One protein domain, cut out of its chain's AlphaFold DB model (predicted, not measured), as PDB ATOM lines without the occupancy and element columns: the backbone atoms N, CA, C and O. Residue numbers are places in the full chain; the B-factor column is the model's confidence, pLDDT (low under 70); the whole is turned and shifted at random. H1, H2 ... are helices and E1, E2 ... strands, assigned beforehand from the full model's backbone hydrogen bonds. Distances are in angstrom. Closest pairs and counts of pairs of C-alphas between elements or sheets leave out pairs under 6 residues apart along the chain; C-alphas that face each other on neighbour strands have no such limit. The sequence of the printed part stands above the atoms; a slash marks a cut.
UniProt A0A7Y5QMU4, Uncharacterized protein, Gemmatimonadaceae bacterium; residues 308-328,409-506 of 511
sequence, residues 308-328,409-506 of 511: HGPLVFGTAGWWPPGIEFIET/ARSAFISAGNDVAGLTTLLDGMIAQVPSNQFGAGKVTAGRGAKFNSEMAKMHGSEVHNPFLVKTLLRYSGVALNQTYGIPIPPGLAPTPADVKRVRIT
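AT A GLANCE: This is residues 308 to 328 and 409 to 506 of the 511 residues of an uncharacterized protein of Gemmatimonadaceae bacterium (UniProt A0A7Y5QMU4). A two-strand sheet, E1 with E2, stands beside H6 in an up-and-down bundle of H2, H4 and H6, each helix running against the one before it. H1 and H5 sit toward one end of this bundle, H3 at the other. The 119 printed residues, mostly helix by class, hold seven named helices and two strands in the order H1 E1 H2 H3 H4 H5 H6 H7 E2; the sheet is antiparallel. The whole is compact, radius of gyration of the C-alphas 13.5 A, spanning 43 by 29 by 27 A.

IN THESE COORDINATES: Find strand E1 at residues 323 to 325 and E2 at 503 to 505. H2, residues 409 to 431, runs 32.3 A from C-alpha 409 at (136.349, 207.186, 77.015). H4 is residues 446 to 457, 16.4 A; H6, residues 467 to 485, runs 26.8 A to C-alpha 485 at (119.579, 177.714, 57.107). The short helices are H1, 308 to 313; H3, 436 to 439; H5, 462 to 465; H7, 497 to 500.

HOW THE PARTS SIT: Look at N 324 and O 504, 2.9 A apart, within hydrogen-bond range across E1 and E2. E1 and H6 are near each other, with 5 pairs of C-alphas within 10 A. H6 touches H4, closest C-alphas Ala 450 and Ser 477 at 4.9 A, a shallow tilt of 21 degrees, opposite ways. H2 touches H6, Leu 427 to Gly 478 at 6.1 A, a shallow tilt of 11 degrees, the same way. H1 touches H5, closest C-alphas Val 312 and His 465 at 4.8 A. H3 and H4 touch only at the corner, Phe 439 to Arg 448 at 5.8 A. H7 is close to H6 but not clearly touching, Thr 472 to Asp 499 at 5.6 A. In H1, H2, H4 and H6 every O i to N i+4 pair is within hydrogen-bond range; H3, H5 and H7 are too short for one.

THE WHOLE: The C-alphas farthest apart, Ala 409 and Asn 437, are 43.0 A apart. Residues 329 to 408 are not printed; C-alphas 328 and 409 stand 21.4 A apart across the cut. The link from H6 to H7 is long. Mean pLDDT of the printed part is 94.7, and no printed residue is under 70.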
ATOM      1  N   HIS A 308     117.027 204.497  69.548       95.56
ATOM      2  CA  HIS A 308     118.045 204.918  70.514       95.56
ATOM      3  C   HIS A 308     117.596 204.740  71.968       95.56
ATOM      4  O   HIS A 308     118.356 204.183  72.752       95.56
ATOM      5  N   GLY A 309     116.376 205.173  72.316       95.75
ATOM      6  CA  GLY A 309     115.842 205.050  73.675       95.75
ATOM      7  C   GLY A 309     115.795 203.587  74.117       95.75
ATOM      8  O   GLY A 309     116.550 203.202  75.005       95.75
ATOM      9  N   PRO A 310     115.013 202.726  73.443       95.81
ATOM     10  CA  PRO A 310     114.975 201.301  73.763       95.81
ATOM     11  C   PRO A 310     116.321 200.590  73.683       95.81
ATOM     12  O   PRO A 310     116.542 199.636  74.420       95.81
ATOM     13  N   LEU A 311     117.248 201.033  72.831       96.50
ATOM     14  CA  LEU A 311     118.583 200.446  72.808       96.50
ATOM     15  C   LEU A 311     119.332 200.742  74.110       96.50
ATOM     16  O   LEU A 311     119.873 199.815  74.713       96.50
ATOM     17  N   VAL A 312     119.294 201.993  74.582       96.00
ATOM     18  CA  VAL A 312     119.808 202.371  75.909       96.00
ATOM     19  C   VAL A 312     119.112 201.553  77.000       96.00
ATOM     20  O   VAL A 312     119.787 200.989  77.854       96.00
ATOM     21  N   PHE A 313     117.786 201.404  76.936       94.62
ATOM     22  CA  PHE A 313     116.990 200.701  77.952       94.62
ATOM     23  C   PHE A 313     117.090 199.169  77.896       94.62
ATOM     24  O   PHE A 313     116.578 198.487  78.780       94.62
ATOM     25  N   GLY A 314     117.753 198.615  76.877       95.06
ATOM     26  CA  GLY A 314     117.927 197.172  76.717       95.06
ATOM     27  C   GLY A 314     116.710 196.438  76.142       95.06
ATOM     28  O   GLY A 314     116.537 195.249  76.391       95.06
ATOM     29  N   THR A 315     115.845 197.128  75.400       94.56
ATOM     30  CA  THR A 315     114.592 196.585  74.844       94.56
ATOM     31  C   THR A 315     114.513 196.648  73.313       94.56
ATOM     32  O   THR A 315     113.533 196.184  72.733       94.56
ATOM     33  N   ALA A 316     115.540 197.181  72.637       95.56
ATOM     34  CA  ALA A 316     115.629 197.191  71.175       95.56
ATOM     35  C   ALA A 316     116.222 195.899  70.594       95.56
ATOM     36  O   ALA A 316     117.096 195.276  71.194       95.56
ATOM     37  N   GLY A 317     115.820 195.576  69.367       95.50
ATOM     38  CA  GLY A 317     116.358 194.468  68.585       95.50
ATOM     39  C   GLY A 317     115.313 193.430  68.198       95.50
ATOM     40  O   GLY A 317     114.161 193.444  68.634       95.50
ATOM     41  N   TRP A 318     115.740 192.509  67.347       96.00
ATOM     42  CA  TRP A 318     115.081 191.230  67.145       96.00
ATOM     43  C   TRP A 318     115.670 190.198  68.102       96.00
ATOM     44  O   TRP A 318     116.879 189.976  68.086       96.00
ATOM     45  N   TRP A 319     114.820 189.529  68.874       94.88
ATOM     46  CA  TRP A 319     115.222 188.481  69.811       94.88
ATOM     47  C   TRP A 319     115.205 187.110  69.111       94.88
ATOM     48  O   TRP A 319     114.125 186.660  68.711       94.88
ATOM     49  N   PRO A 320     116.362 186.446  68.922       93.50
ATOM     50  CA  PRO A 320     116.417 185.132  68.286       93.50
ATOM     51  C   PRO A 320     115.576 184.076  69.030       93.50
ATOM     52  O   PRO A 320     115.684 183.975  70.254       93.50
ATOM     53  N   PRO A 321     114.757 183.265  68.328       89.88
ATOM     54  CA  PRO A 321     113.959 182.210  68.946       89.88
ATOM     55  C   PRO A 321     114.809 181.223  69.749       89.88
ATOM     56  O   PRO A 321     115.920 180.880  69.351       89.88
ATOM     57  N   GLY A 322     114.267 180.733  70.865       88.31
ATOM     58  CA  GLY A 322     114.962 179.772  71.726       88.31
ATOM     59  C   GLY A 322     116.050 180.387  72.616       88.31
ATOM     60  O   GLY A 322     116.747 179.643  73.305       88.31
ATOM     61  N   ILE A 323     116.197 181.716  72.622       90.44
ATOM     62  CA  ILE A 323     117.157 182.441  73.456       90.44
ATOM     63  C   ILE A 323     116.409 183.454  74.329       90.44
ATOM     64  O   ILE A 323     115.772 184.377  73.826       90.44
ATOM     65  N   GLU A 324     116.528 183.309  75.643       92.06
ATOM     66  CA  GLU A 324     116.099 184.310  76.619       92.06
ATOM     67  C   GLU A 324     117.295 185.193  76.987       92.06
ATOM     68  O   GLU A 324     118.349 184.689  77.370       92.06
ATOM     69  N   PHE A 325     117.149 186.513  76.898       89.94
ATOM     70  CA  PHE A 325     118.189 187.453  77.312       89.94
ATOM     71  C   PHE A 325     117.925 187.878  78.755       89.94
ATOM     72  O   PHE A 325     116.912 188.511  79.040       89.94
ATOM     73  N   ILE A 326     118.839 187.531  79.661       89.44
ATOM     74  CA  ILE A 326     118.674 187.754  81.105       89.44
ATOM     75  C   ILE A 326     119.332 189.046  81.599       89.44
ATOM     76  O   ILE A 326     118.977 189.542  82.663       89.44
ATOM     77  N   GLU A 327     120.267 189.616  80.833       86.00
ATOM     78  CA  GLU A 327     120.881 190.916  81.124       86.00
ATOM     79  C   GLU A 327     120.983 191.743  79.839       86.00
ATOM     80  O   GLU A 327     121.885 191.547  79.016       86.00
ATOM     81  N   THR A 328     120.047 192.676  79.664       90.12
ATOM     82  CA  THR A 328     119.948 193.497  78.451       90.12
ATOM     83  C   THR A 328     120.329 194.957  78.658       90.12
ATOM     84  O   THR A 328     120.629 195.637  77.678       90.12
ATOM     85  N   ALA A 409     137.634 207.151  77.708       95.38
ATOM     86  CA  ALA A 409     136.349 207.186  77.015       95.38
ATOM     87  C   ALA A 409     136.510 207.015  75.496       95.38
ATOM     88  O   ALA A 409     135.817 206.206  74.880       95.38
ATOM     89  N   ARG A 410     137.469 207.725  74.891       96.19
ATOM     90  CA  ARG A 410     137.776 207.634  73.460       96.19
ATOM     91  C   ARG A 410     138.252 206.241  73.058       96.19
ATOM     92  O   ARG A 410     137.791 205.713  72.049       96.19
ATOM     93  N   SER A 411     139.141 205.635  73.840       95.94
ATOM     94  CA  SER A 411     139.625 204.272  73.591       95.94
ATOM     95  C   SER A 411     138.486 203.252  73.660       95.94
ATOM     96  O   SER A 411     138.369 202.407  72.774       95.94
ATOM     97  N   ALA A 412     137.600 203.371  74.657       94.88
ATOM     98  CA  ALA A 412     136.422 202.514  74.777       94.88
ATOM     99  C   ALA A 412     135.459 202.686  73.589       94.88
ATOM    100  O   ALA A 412     134.997 201.690  73.034       94.88
ATOM    101  N   PHE A 413     135.213 203.927  73.154       95.75
ATOM    102  CA  PHE A 413     134.393 204.238  71.980       95.75
ATOM    103  C   PHE A 413     134.937 203.582  70.703       95.75
ATOM    104  O   PHE A 413     134.199 202.899  69.997       95.75
ATOM    105  N   ILE A 414     136.238 203.739  70.429       96.56
ATOM    106  CA  ILE A 414     136.884 203.152  69.244       96.56
ATOM    107  C   ILE A 414     136.819 201.622  69.297       96.56
ATOM    108  O   ILE A 414     136.473 200.988  68.302       96.56
ATOM    109  N   SER A 415     137.119 201.026  70.455       96.69
ATOM    110  CA  SER A 415     137.069 199.572  70.627       96.69
ATOM    111  C   SER A 415     135.662 199.024  70.392       96.69
ATOM    112  O   SER A 415     135.502 198.067  69.640       96.69
ATOM    113  N   ALA A 416     134.640 199.640  70.993       96.06
ATOM    114  CA  ALA A 416     133.256 199.214  70.818       96.06
ATOM    115  C   ALA A 416     132.792 199.368  69.362       96.06
ATOM    116  O   ALA A 416     132.154 198.461  68.828       96.06
ATOM    117  N   GLY A 417     133.155 200.473  68.703       96.88
ATOM    118  CA  GLY A 417     132.851 200.702  67.291       96.88
ATOM    119  C   GLY A 417     133.473 199.647  66.375       96.88
ATOM    120  O   GLY A 417     132.782 199.090  65.524       96.88
ATOM    121  N   ASN A 418     134.751 199.312  66.587       97.69
ATOM    122  CA  ASN A 418     135.445 198.281  65.812       97.69
ATOM    123  C   ASN A 418     134.830 196.889  66.018       97.69
ATOM    124  O   ASN A 418     134.609 196.174  65.040       97.69
ATOM    125  N   ASP A 419     134.509 196.521  67.264       97.31
ATOM    126  CA  ASP A 419     133.852 195.245  67.572       97.31
ATOM    127  C   ASP A 419     132.504 195.124  66.846       97.31
ATOM    128  O   ASP A 419     132.226 194.121  66.184       97.31
ATOM    129  N   VAL A 420     131.652 196.148  66.984       98.00
ATOM    130  CA  VAL A 420     130.306 196.162  66.401       98.00
ATOM    131  C   VAL A 420     130.388 196.134  64.877       98.00
ATOM    132  O   VAL A 420     129.682 195.340  64.255       98.00
ATOM    133  N   ALA A 421     131.275 196.927  64.270       98.12
ATOM    134  CA  ALA A 421     131.479 196.932  62.824       98.12
ATOM    135  C   ALA A 421     131.940 195.560  62.307       98.12
ATOM    136  O   ALA A 421     131.351 195.034  61.365       98.12
ATOM    137  N   GLY A 422     132.928 194.941  62.962       98.38
ATOM    138  CA  GLY A 422     133.429 193.619  62.581       98.38
ATOM    139  C   GLY A 422     132.353 192.532  62.662       98.38
ATOM    140  O   GLY A 422     132.170 191.768  61.714       98.38
ATOM    141  N   LEU A 423     131.587 192.491  63.756       98.69
ATOM    142  CA  LEU A 423     130.485 191.534  63.919       98.69
ATOM    143  C   LEU A 423     129.376 191.741  62.892       98.69
ATOM    144  O   LEU A 423     128.834 190.774  62.362       98.69
ATOM    145  N   THR A 424     129.075 192.998  62.589       98.56
ATOM    146  CA  THR A 424     128.092 193.367  61.576       98.56
ATOM    147  C   THR A 424     128.521 192.876  60.193       98.56
ATOM    148  O   THR A 424     127.723 192.247  59.506       98.56
ATOM    149  N   THR A 425     129.786 193.075  59.802       98.75
ATOM    150  CA  THR A 425     130.321 192.567  58.526       98.75
ATOM    151  C   THR A 425     130.241 191.044  58.434       98.75
ATOM    152  O   THR A 425     129.839 190.511  57.400       98.75
ATOM    153  N   LEU A 426     130.585 190.328  59.510       98.75
ATOM    154  CA  LEU A 426     130.479 188.865  59.540       98.75
ATOM    155  C   LEU A 426     129.022 188.399  59.413       98.75
ATOM    156  O   LEU A 426     128.741 187.465  58.662       98.75
ATOM    157  N   LEU A 427     128.095 189.060  60.114       98.75
ATOM    158  CA  LEU A 427     126.673 188.736  60.042       98.75
ATOM    159  C   LEU A 427     126.092 189.045  58.658       98.75
ATOM    160  O   LEU A 427     125.345 188.229  58.129       98.75
ATOM    161  N   ASP A 428     126.466 190.165  58.038       98.62
ATOM    162  CA  ASP A 428     126.064 190.503  56.667       98.62
ATOM    163  C   ASP A 428     126.511 189.431  55.662       98.62
ATOM    164  O   ASP A 428     125.748 189.068  54.767       98.62
ATOM    165  N   GLY A 429     127.709 188.866  55.846       98.62
ATOM    166  CA  GLY A 429     128.197 187.741  55.046       98.62
ATOM    167  C   GLY A 429     127.347 186.473  55.193       98.62
ATOM    168  O   GLY A 429     127.168 185.733  54.224       98.62
ATOM    169  N   MET A 430     126.776 186.227  56.377       98.62
ATOM    170  CA  MET A 430     125.791 185.156  56.569       98.62
ATOM    171  C   MET A 430     124.432 185.522  55.957       98.62
ATOM    172  O   MET A 430     123.836 184.702  55.268       98.62
ATOM    173  N   ILE A 431     123.951 186.754  56.157       98.31
ATOM    174  CA  ILE A 431     122.672 187.245  55.611       98.31
ATOM    175  C   ILE A 431     122.647 187.126  54.081       98.31
ATOM    176  O   ILE A 431     121.626 186.732  53.523       98.31
ATOM    177  N   ALA A 432     123.765 187.401  53.406       98.19
ATOM    178  CA  ALA A 432     123.884 187.289  51.952       98.19
ATOM    179  C   ALA A 432     123.667 185.861  51.408       98.19
ATOM    180  O   ALA A 432     123.356 185.702  50.230       98.19
ATOM    181  N   GLN A 433     123.814 184.831  52.247       98.25
ATOM    182  CA  GLN A 433     123.584 183.426  51.885       98.25
ATOM    183  C   GLN A 433     122.145 182.966  52.164       98.25
ATOM    184  O   GLN A 433     121.752 181.873  51.757       98.25
ATOM    185  N   VAL A 434     121.342 183.780  52.858       97.69
ATOM    186  CA  VAL A 434     119.943 183.458  53.145       97.69
ATOM    187  C   VAL A 434     119.133 183.513  51.842       97.69
ATOM    188  O   VAL A 434     119.236 184.499  51.106       97.69
ATOM    189  N   PRO A 435     118.277 182.512  51.548       96.19
ATOM    190  CA  PRO A 435     117.455 182.527  50.344       96.19
ATOM    191  C   PRO A 435     116.619 183.811  50.231       96.19
ATOM    192  O   PRO A 435     115.950 184.220  51.180       96.19
ATOM    193  N   SER A 436     116.612 184.445  49.057       92.56
ATOM    194  CA  SER A 436     115.974 185.759  48.852       92.56
ATOM    195  C   SER A 436     114.477 185.776  49.193       92.56
ATOM    196  O   SER A 436     113.946 186.781  49.668       92.56
ATOM    197  N   ASN A 437     113.796 184.635  49.040       91.62
ATOM    198  CA  ASN A 437     112.388 184.473  49.391       91.62
ATOM    199  C   ASN A 437     112.102 184.602  50.903       91.62
ATOM    200  O   ASN A 437     110.930 184.688  51.280       91.62
ATOM    201  N   GLN A 438     113.125 184.630  51.764       92.00
ATOM    202  CA  GLN A 438     112.998 184.814  53.213       92.00
ATOM    203  C   GLN A 438     112.792 186.278  53.619       92.00
ATOM    204  O   GLN A 438     112.379 186.526  54.751       92.00
ATOM    205  N   PHE A 439     113.028 187.235  52.715       90.56
ATOM    206  CA  PHE A 439     112.924 188.679  52.978       90.56
ATOM    207  C   PHE A 439     111.614 189.309  52.481       90.56
ATOM    208  O   PHE A 439     111.489 190.529  52.411       90.56
ATOM    209  N   GLY A 440     110.629 188.486  52.112       85.12
ATOM    210  CA  GLY A 440     109.317 188.968  51.680       85.12
ATOM    211  C   GLY A 440     108.533 189.651  52.809       85.12
ATOM    212  O   GLY A 440     108.617 189.240  53.968       85.12
ATOM    213  N   ALA A 441     107.733 190.660  52.454       83.38
ATOM    214  CA  ALA A 441     106.806 191.316  53.379       83.38
ATOM    215  C   ALA A 441     105.846 190.298  54.024       83.38
ATOM    216  O   ALA A 441     105.476 189.303  53.398       83.38
ATOM    217  N   GLY A 442     105.469 190.524  55.285       81.56
ATOM    218  CA  GLY A 442     104.594 189.624  56.044       81.56
ATOM    219  C   GLY A 442     105.265 188.356  56.590       81.56
ATOM    220  O   GLY A 442     104.663 187.664  57.405       81.56
ATOM    221  N   LYS A 443     106.504 188.029  56.193       85.94
ATOM    222  CA  LYS A 443     107.190 186.820  56.678       85.94
ATOM    223  C   LYS A 443     107.921 187.059  57.993       85.94
ATOM    224  O   LYS A 443     108.651 188.034  58.116       85.94
ATOM    225  N   VAL A 444     107.819 186.136  58.940       90.69
ATOM    226  CA  VAL A 444     108.631 186.144  60.166       90.69
ATOM    227  C   VAL A 444     109.765 185.140  59.979       90.69
ATOM    228  O   VAL A 444     109.524 183.938  59.992       90.69
ATOM    229  N   THR A 445     110.989 185.611  59.727       93.56
ATOM    230  CA  THR A 445     112.135 184.734  59.416       93.56
ATOM    231  C   THR A 445     113.385 185.142  60.186       93.56
ATOM    232  O   THR A 445     113.587 186.322  60.483       93.56
ATOM    233  N   ALA A 446     114.265 184.171  60.453       95.38
ATOM    234  CA  ALA A 446     115.579 184.439  61.036       95.38
ATOM    235  C   ALA A 446     116.419 185.367  60.140       95.38
ATOM    236  O   ALA A 446     117.147 186.212  60.649       95.38
ATOM    237  N   GLY A 447     116.262 185.274  58.812       95.25
ATOM    238  CA  GLY A 447     116.892 186.184  57.852       95.25
ATOM    239  C   GLY A 447     116.519 187.650  58.076       95.25
ATOM    240  O   GLY A 447     117.401 188.499  58.217       95.25
ATOM    241  N   ARG A 448     115.217 187.960  58.156       94.00
ATOM    242  CA  ARG A 448     114.750 189.334  58.411       94.00
ATOM    243  C   ARG A 448     115.133 189.817  59.811       94.00
ATOM    244  O   ARG A 448     115.540 190.964  59.967       94.00
ATOM    245  N   GLY A 449     115.066 188.932  60.805       95.56
ATOM    246  CA  GLY A 449     115.523 189.190  62.172       95.56
ATOM    247  C   GLY A 449     116.997 189.583  62.261       95.56
ATOM    248  O   GLY A 449     117.340 190.634  62.804       95.56
ATOM    249  N   ALA A 450     117.869 188.775  61.660       97.12
ATOM    250  CA  ALA A 450     119.299 189.047  61.596       97.12
ATOM    251  C   ALA A 450     119.600 190.354  60.854       97.12
ATOM    252  O   ALA A 450     120.426 191.148  61.308       97.12
ATOM    253  N   LYS A 451     118.890 190.614  59.747       96.38
ATOM    254  CA  LYS A 451     119.003 191.871  59.001       96.38
ATOM    255  C   LYS A 451     118.620 193.079  59.858       96.38
ATOM    256  O   LYS A 451     119.373 194.047  59.870       96.38
ATOM    257  N   PHE A 452     117.525 193.004  60.618       96.94
ATOM    258  CA  PHE A 452     117.129 194.066  61.550       96.94
ATOM    259  C   PHE A 452     118.251 194.386  62.544       96.94
ATOM    260  O   PHE A 452     118.628 195.545  62.700       96.94
ATOM    261  N   ASN A 453     118.819 193.363  63.192       97.94
ATOM    262  CA  ASN A 453     119.898 193.550  64.165       97.94
ATOM    263  C   ASN A 453     121.176 194.113  63.527       97.94
ATOM    264  O   ASN A 453     121.795 194.998  64.114       97.94
ATOM    265  N   SER A 454     121.546 193.658  62.320       98.12
ATOM    266  CA  SER A 454     122.664 194.226  61.549       98.12
ATOM    267  C   SER A 454     122.437 195.707  61.230       98.12
ATOM    268  O   SER A 454     123.298 196.548  61.480       98.12
ATOM    269  N   GLU A 455     121.257 196.065  60.721       97.50
ATOM    270  CA  GLU A 455     120.926 197.455  60.396       97.50
ATOM    271  C   GLU A 455     120.868 198.339  61.644       97.50
ATOM    272  O   GLU A 455     121.313 199.485  61.592       97.50
ATOM    273  N   MET A 456     120.391 197.805  62.772       97.50
ATOM    274  CA  MET A 456     120.382 198.506  64.055       97.50
ATOM    275  C   MET A 456     121.810 198.781  64.512       97.50
ATOM    276  O   MET A 456     122.125 199.918  64.839       97.50
ATOM    277  N   ALA A 457     122.689 197.777  64.464       98.06
ATOM    278  CA  ALA A 457     124.094 197.906  64.838       98.06
ATOM    279  C   ALA A 457     124.847 198.970  64.017       98.06
ATOM    280  O   ALA A 457     125.753 199.616  64.538       98.06
ATOM    281  N   LYS A 458     124.445 199.193  62.757       97.19
ATOM    282  CA  LYS A 458     124.998 200.237  61.871       97.19
ATOM    283  C   LYS A 458     124.481 201.643  62.179       97.19
ATOM    284  O   LYS A 458     125.007 202.615  61.632       97.19
ATOM    285  N   MET A 459     123.432 201.786  62.988       95.56
ATOM    286  CA  MET A 459     122.906 203.104  63.333       95.56
ATOM    287  C   MET A 459     123.874 203.844  64.250       95.56
ATOM    288  O   MET A 459     124.436 203.263  65.177       95.56
ATOM    289  N   HIS A 460     124.020 205.147  64.009       90.25
ATOM    290  CA  HIS A 460     124.923 206.007  64.764       90.25
ATOM    291  C   HIS A 460     124.680 205.916  66.279       90.25
ATOM    292  O   HIS A 460     123.558 206.121  66.744       90.25
ATOM    293  N   GLY A 461     125.746 205.643  67.034       92.12
ATOM    294  CA  GLY A 461     125.720 205.586  68.491       92.12
ATOM    295  C   GLY A 461     125.316 204.230  69.067       92.12
ATOM    296  O   GLY A 461     125.313 204.091  70.287       92.12
ATOM    297  N   SER A 462     125.003 203.216  68.253       95.69
ATOM    298  CA  SER A 462     124.651 201.874  68.752       95.69
ATOM    299  C   SER A 462     125.785 201.228  69.549       95.69
ATOM    300  O   SER A 462     125.546 200.580  70.567       95.69
ATOM    301  N   GLU A 463     127.024 201.492  69.138       94.06
ATOM    302  CA  GLU A 463     128.263 201.111  69.813       94.06
ATOM    303  C   GLU A 463     128.441 201.760  71.196       94.06
ATOM    304  O   GLU A 463     129.243 201.288  71.997       94.06
ATOM    305  N   VAL A 464     127.676 202.812  71.505       95.06
ATOM    306  CA  VAL A 464     127.690 203.485  72.811       95.06
ATOM    307  C   VAL A 464     126.426 203.189  73.598       95.06
ATOM    308  O   VAL A 464     126.518 202.831  74.767       95.06
ATOM    309  N   HIS A 465     125.247 203.318  72.988       96.06
ATOM    310  CA  HIS A 465     123.967 203.173  73.678       96.06
ATOM    311  C   HIS A 465     123.880 201.843  74.432       96.06
ATOM    312  O   HIS A 465     123.522 201.826  75.613       96.06
ATOM    313  N   ASN A 466     124.276 200.740  73.785       96.44
ATOM    314  CA  ASN A 466     124.345 199.437  74.436       96.44
ATOM    315  C   ASN A 466     125.266 198.450  73.695       96.44
ATOM    316  O   ASN A 466     124.787 197.521  73.037       96.44
ATOM    317  N   PRO A 467     126.600 198.607  73.802       94.25
ATOM    318  CA  PRO A 467     127.542 197.737  73.100       94.25
ATOM    319  C   PRO A 467     127.407 196.265  73.494       94.25
ATOM    320  O   PRO A 467     127.729 195.392  72.695       94.25
ATOM    321  N   PHE A 468     126.950 195.963  74.710       93.62
ATOM    322  CA  PHE A 468     126.786 194.583  75.163       93.62
ATOM    323  C   PHE A 468     125.615 193.912  74.448       93.62
ATOM    324  O   PHE A 468     125.816 192.901  73.780       93.62
ATOM    325  N   LEU A 469     124.428 194.523  74.505       96.00
ATOM    326  CA  LEU A 469     123.240 193.993  73.845       96.00
ATOM    327  C   LEU A 469     123.441 193.880  72.332       96.00
ATOM    328  O   LEU A 469     123.148 192.832  71.765       96.00
ATOM    329  N   VAL A 470     123.991 194.912  71.680       97.25
ATOM    330  CA  VAL A 470     124.236 194.892  70.227       97.25
ATOM    331  C   VAL A 470     125.131 193.717  69.840       97.25
ATOM    332  O   VAL A 470     124.787 192.952  68.940       97.25
ATOM    333  N   LYS A 471     126.258 193.521  70.536       96.94
ATOM    334  CA  LYS A 471     127.183 192.419  70.235       96.94
ATOM    335  C   LYS A 471     126.530 191.055  70.445       96.94
ATOM    336  O   LYS A 471     126.650 190.192  69.575       96.94
ATOM    337  N   THR A 472     125.801 190.869  71.543       96.50
ATOM    338  CA  THR A 472     125.106 189.607  71.825       96.50
ATOM    339  C   THR A 472     124.006 189.335  70.789       96.50
ATOM    340  O   THR A 472     123.935 188.228  70.255       96.50
ATOM    341  N   LEU A 473     123.215 190.342  70.400       97.62
ATOM    342  CA  LEU A 473     122.203 190.221  69.341       97.62
ATOM    343  C   LEU A 473     122.812 189.821  67.994       97.62
ATOM    344  O   LEU A 473     122.271 188.940  67.327       97.62
ATOM    345  N   LEU A 474     123.941 190.413  67.590       98.44
ATOM    346  CA  LEU A 474     124.616 190.063  66.333       98.44
ATOM    347  C   LEU A 474     125.081 188.599  66.329       98.44
ATOM    348  O   LEU A 474     124.821 187.866  65.373       98.44
ATOM    349  N   ARG A 475     125.715 188.146  67.417       98.00
ATOM    350  CA  ARG A 475     126.219 186.767  67.539       98.00
ATOM    351  C   ARG A 475     125.088 185.742  67.547       98.00
ATOM    352  O   ARG A 475     125.134 184.771  66.793       98.00
ATOM    353  N   TYR A 476     124.034 185.976  68.332       97.62
ATOM    354  CA  TYR A 476     122.884 185.068  68.374       97.62
ATOM    355  C   TYR A 476     121.995 185.154  67.127       97.62
ATOM    356  O   TYR A 476     121.324 184.179  66.794       97.62
ATOM    357  N   SER A 477     122.061 186.251  66.365       97.94
ATOM    358  CA  SER A 477     121.509 186.277  65.007       97.94
ATOM    359  C   SER A 477     122.252 185.299  64.096       97.94
ATOM    360  O   SER A 477     121.609 184.532  63.385       97.94
ATOM    361  N   GLY A 478     123.587 185.246  64.174       98.06
ATOM    362  CA  GLY A 478     124.394 184.242  63.471       98.06
ATOM    363  C   GLY A 478     124.030 182.805  63.863       98.06
ATOM    364  O   GLY A 478     123.854 181.957  62.990       98.06
ATOM    365  N   VAL A 479     123.823 182.541  65.158       97.25
ATOM    366  CA  VAL A 479     123.341 181.232  65.646       97.25
ATOM    367  C   VAL A 479     121.989 180.870  65.029       97.25
ATOM    368  O   VAL A 479     121.835 179.765  64.514       97.25
ATOM    369  N   ALA A 480     121.032 181.799  65.007       97.31
ATOM    370  CA  ALA A 480     119.725 181.545  64.412       97.31
ATOM    371  C   ALA A 480     119.800 181.291  62.898       97.31
ATOM    372  O   ALA A 480     119.087 180.424  62.388       97.31
ATOM    373  N   LEU A 481     120.676 181.996  62.170       98.19
ATOM    374  CA  LEU A 481     120.909 181.735  60.746       98.19
ATOM    375  C   LEU A 481     121.524 180.352  60.513       98.19
ATOM    376  O   LEU A 481     121.114 179.652  59.589       98.19
ATOM    377  N   ASN A 482     122.466 179.933  61.360       97.62
ATOM    378  CA  ASN A 482     123.046 178.595  61.292       97.62
ATOM    379  C   ASN A 482     122.000 177.505  61.546       97.62
ATOM    380  O   ASN A 482     121.885 176.577  60.753       97.62
ATOM    381  N   GLN A 483     121.194 177.650  62.598       96.00
ATOM    382  CA  GLN A 483     120.151 176.684  62.945       96.00
ATOM    383  C   GLN A 483     119.047 176.598  61.883       96.00
ATOM    384  O   GLN A 483     118.561 175.512  61.588       96.00
ATOM    385  N   THR A 484     118.653 177.736  61.303       96.75
ATOM    386  CA  THR A 484     117.528 177.795  60.356       96.75
ATOM    387  C   THR A 484     117.941 177.419  58.932       96.75
ATOM    388  O   THR A 484     117.157 176.812  58.207       96.75
ATOM    389  N   TYR A 485     119.152 177.796  58.509       97.12
ATOM    390  CA  TYR A 485     119.579 177.714  57.107       97.12
ATOM    391  C   TYR A 485     120.857 176.889  56.887       97.12
ATOM    392  O   TYR A 485     121.305 176.771  55.751       97.12
ATOM    393  N   GLY A 486     121.477 176.348  57.940       97.62
ATOM    394  CA  GLY A 486     122.731 175.588  57.839       97.62
ATOM    395  C   GLY A 486     123.964 176.435  57.496       97.62
ATOM    396  O   GLY A 486     125.017 175.880  57.197       97.62
ATOM    397  N   ILE A 487     123.859 177.769  57.531       98.25
ATOM    398  CA  ILE A 487     124.953 178.685  57.169       98.25
ATOM    399  C   ILE A 487     126.036 178.624  58.261       98.25
ATOM    400  O   ILE A 487     125.721 178.898  59.423       98.25
ATOM    401  N   PRO A 488     127.298 178.273  57.953       97.94
ATOM    402  CA  PRO A 488     128.350 178.168  58.964       97.94
ATOM    403  C   PRO A 488     128.614 179.501  59.675       97.94
ATOM    404  O   PRO A 488     128.689 180.545  59.029       97.94
ATOM    405  N   ILE A 489     128.789 179.465  61.000       98.06
ATOM    406  CA  ILE A 489     129.120 180.657  61.795       98.06
ATOM    407  C   ILE A 489     130.625 180.938  61.658       98.06
ATOM    408  O   ILE A 489     131.431 180.088  62.044       98.06
ATOM    409  N   PRO A 490     131.043 182.117  61.161       97.62
ATOM    410  CA  PRO A 490     132.453 182.490  61.149       97.62
ATOM    411  C   PRO A 490     133.023 182.554  62.577       97.62
ATOM    412  O   PRO A 490     132.324 183.036  63.473       97.62
ATOM    413  N   PRO A 491     134.298 182.181  62.814       95.56
ATOM    414  CA  PRO A 491     134.881 182.163  64.161       95.56
ATOM    415  C   PRO A 491     134.711 183.475  64.941       95.56
ATOM    416  O   PRO A 491     134.394 183.457  66.126       95.56
ATOM    417  N   GLY A 492     134.844 184.626  64.269       94.56
ATOM    418  CA  GLY A 492     134.684 185.943  64.894       94.56
ATOM    419  C   GLY A 492     133.259 186.272  65.361       94.56
ATOM    420  O   GLY A 492     133.104 187.151  66.206       94.56
ATOM    421  N   LEU A 493     132.235 185.566  64.863       97.38
ATOM    422  CA  LEU A 493     130.814 185.781  65.177       97.38
ATOM    423  C   LEU A 493     130.255 184.752  66.177       97.38
ATOM    424  O   LEU A 493     129.147 184.925  66.677       97.38
ATOM    425  N   ALA A 494     131.013 183.707  66.518       96.38
ATOM    426  CA  ALA A 494     130.588 182.730  67.517       96.38
ATOM    427  C   ALA A 494     130.315 183.400  68.888       96.38
ATOM    428  O   ALA A 494     131.020 184.350  69.246       96.38
ATOM    429  N   PRO A 495     129.309 182.952  69.667       95.44
ATOM    430  CA  PRO A 495     129.076 183.454  71.023       95.44
ATOM    431  C   PRO A 495     130.326 183.339  71.906       95.44
ATOM    432  O   PRO A 495     130.972 182.293  71.949       95.44
ATOM    433  N   THR A 496     130.670 184.410  72.623       94.19
ATOM    434  CA  THR A 496     131.794 184.405  73.572       94.19
ATOM    435  C   THR A 496     131.342 183.929  74.957       94.19
ATOM    436  O   THR A 496     130.146 183.968  75.259       94.19
ATOM    437  N   PRO A 497     132.266 183.568  75.871       92.44
ATOM    438  CA  PRO A 497     131.902 183.266  77.257       92.44
ATOM    439  C   PRO A 497     131.149 184.400  77.971       92.44
ATOM    440  O   PRO A 497     130.372 184.138  78.885       92.44
ATOM    441  N   ALA A 498     131.367 185.659  77.573       87.62
ATOM    442  CA  ALA A 498     130.634 186.799  78.117       87.62
ATOM    443  C   ALA A 498     129.183 186.848  77.609       87.62
ATOM    444  O   ALA A 498     128.285 187.153  78.385       87.62
ATOM    445  N   ASP A 499     128.949 186.501  76.341       88.62
ATOM    446  CA  ASP A 499     127.601 186.443  75.761       88.62
ATOM    447  C   ASP A 499     126.773 185.318  76.386       88.62
ATOM    448  O   ASP A 499     125.612 185.519  76.728       88.62
ATOM    449  N   VAL A 500     127.391 184.154  76.617       88.38
ATOM    450  CA  VAL A 500     126.729 182.996  77.245       88.38
ATOM    451  C   VAL A 500     126.231 183.323  78.656       88.38
ATOM    452  O   VAL A 500     125.204 182.806  79.076       88.38
ATOM    453  N   LYS A 501     126.911 184.216  79.385       88.56
ATOM    454  CA  LYS A 501     126.458 184.675  80.711       88.56
ATOM    455  C   LYS A 501     125.245 185.609  80.654       88.56
ATOM    456  O   LYS A 501     124.592 185.788  81.674       88.56
ATOM    457  N   ARG A 502     124.959 186.210  79.494       88.00
ATOM    458  CA  ARG A 502     123.875 187.188  79.292       88.00
ATOM    459  C   ARG A 502     122.591 186.562  78.759       88.00
ATOM    460  O   ARG A 502     121.575 187.253  78.675       88.00
ATOM    461  N   VAL A 503     122.617 185.275  78.416       91.06
ATOM    462  CA  VAL A 503     121.460 184.573  77.861       91.06
ATOM    463  C   VAL A 503     121.217 183.226  78.533       91.06
ATOM    464  O   VAL A 503     122.109 182.630  79.132       91.06
ATOM    465  N   ARG A 504     120.001 182.708  78.379       90.06
ATOM    466  CA  ARG A 504     119.630 181.325  78.665       90.06
ATOM    467  C   ARG A 504     119.072 180.694  77.400       90.06
ATOM    468  O   ARG A 504     118.246 181.285  76.712       90.06
ATOM    469  N   ILE A 505     119.531 179.485  77.090       85.19
ATOM    470  CA  ILE A 505     118.953 178.697  76.002       85.19
ATOM    471  C   ILE A 505     117.645 178.111  76.525       85.19
ATOM    472  O   ILE A 505     117.648 177.314  77.462       85.19
ATOM    473  N   THR A 506     116.535 178.509  75.922       82.62
ATOM    474  CA  THR A 506     115.219 177.955  76.226       82.62
ATOM    475  C   THR A 506     114.924 176.846  75.232       82.62
ATOM    476  O   THR A 506     114.999 177.059  74.020       82.62
TER     477      THR A 506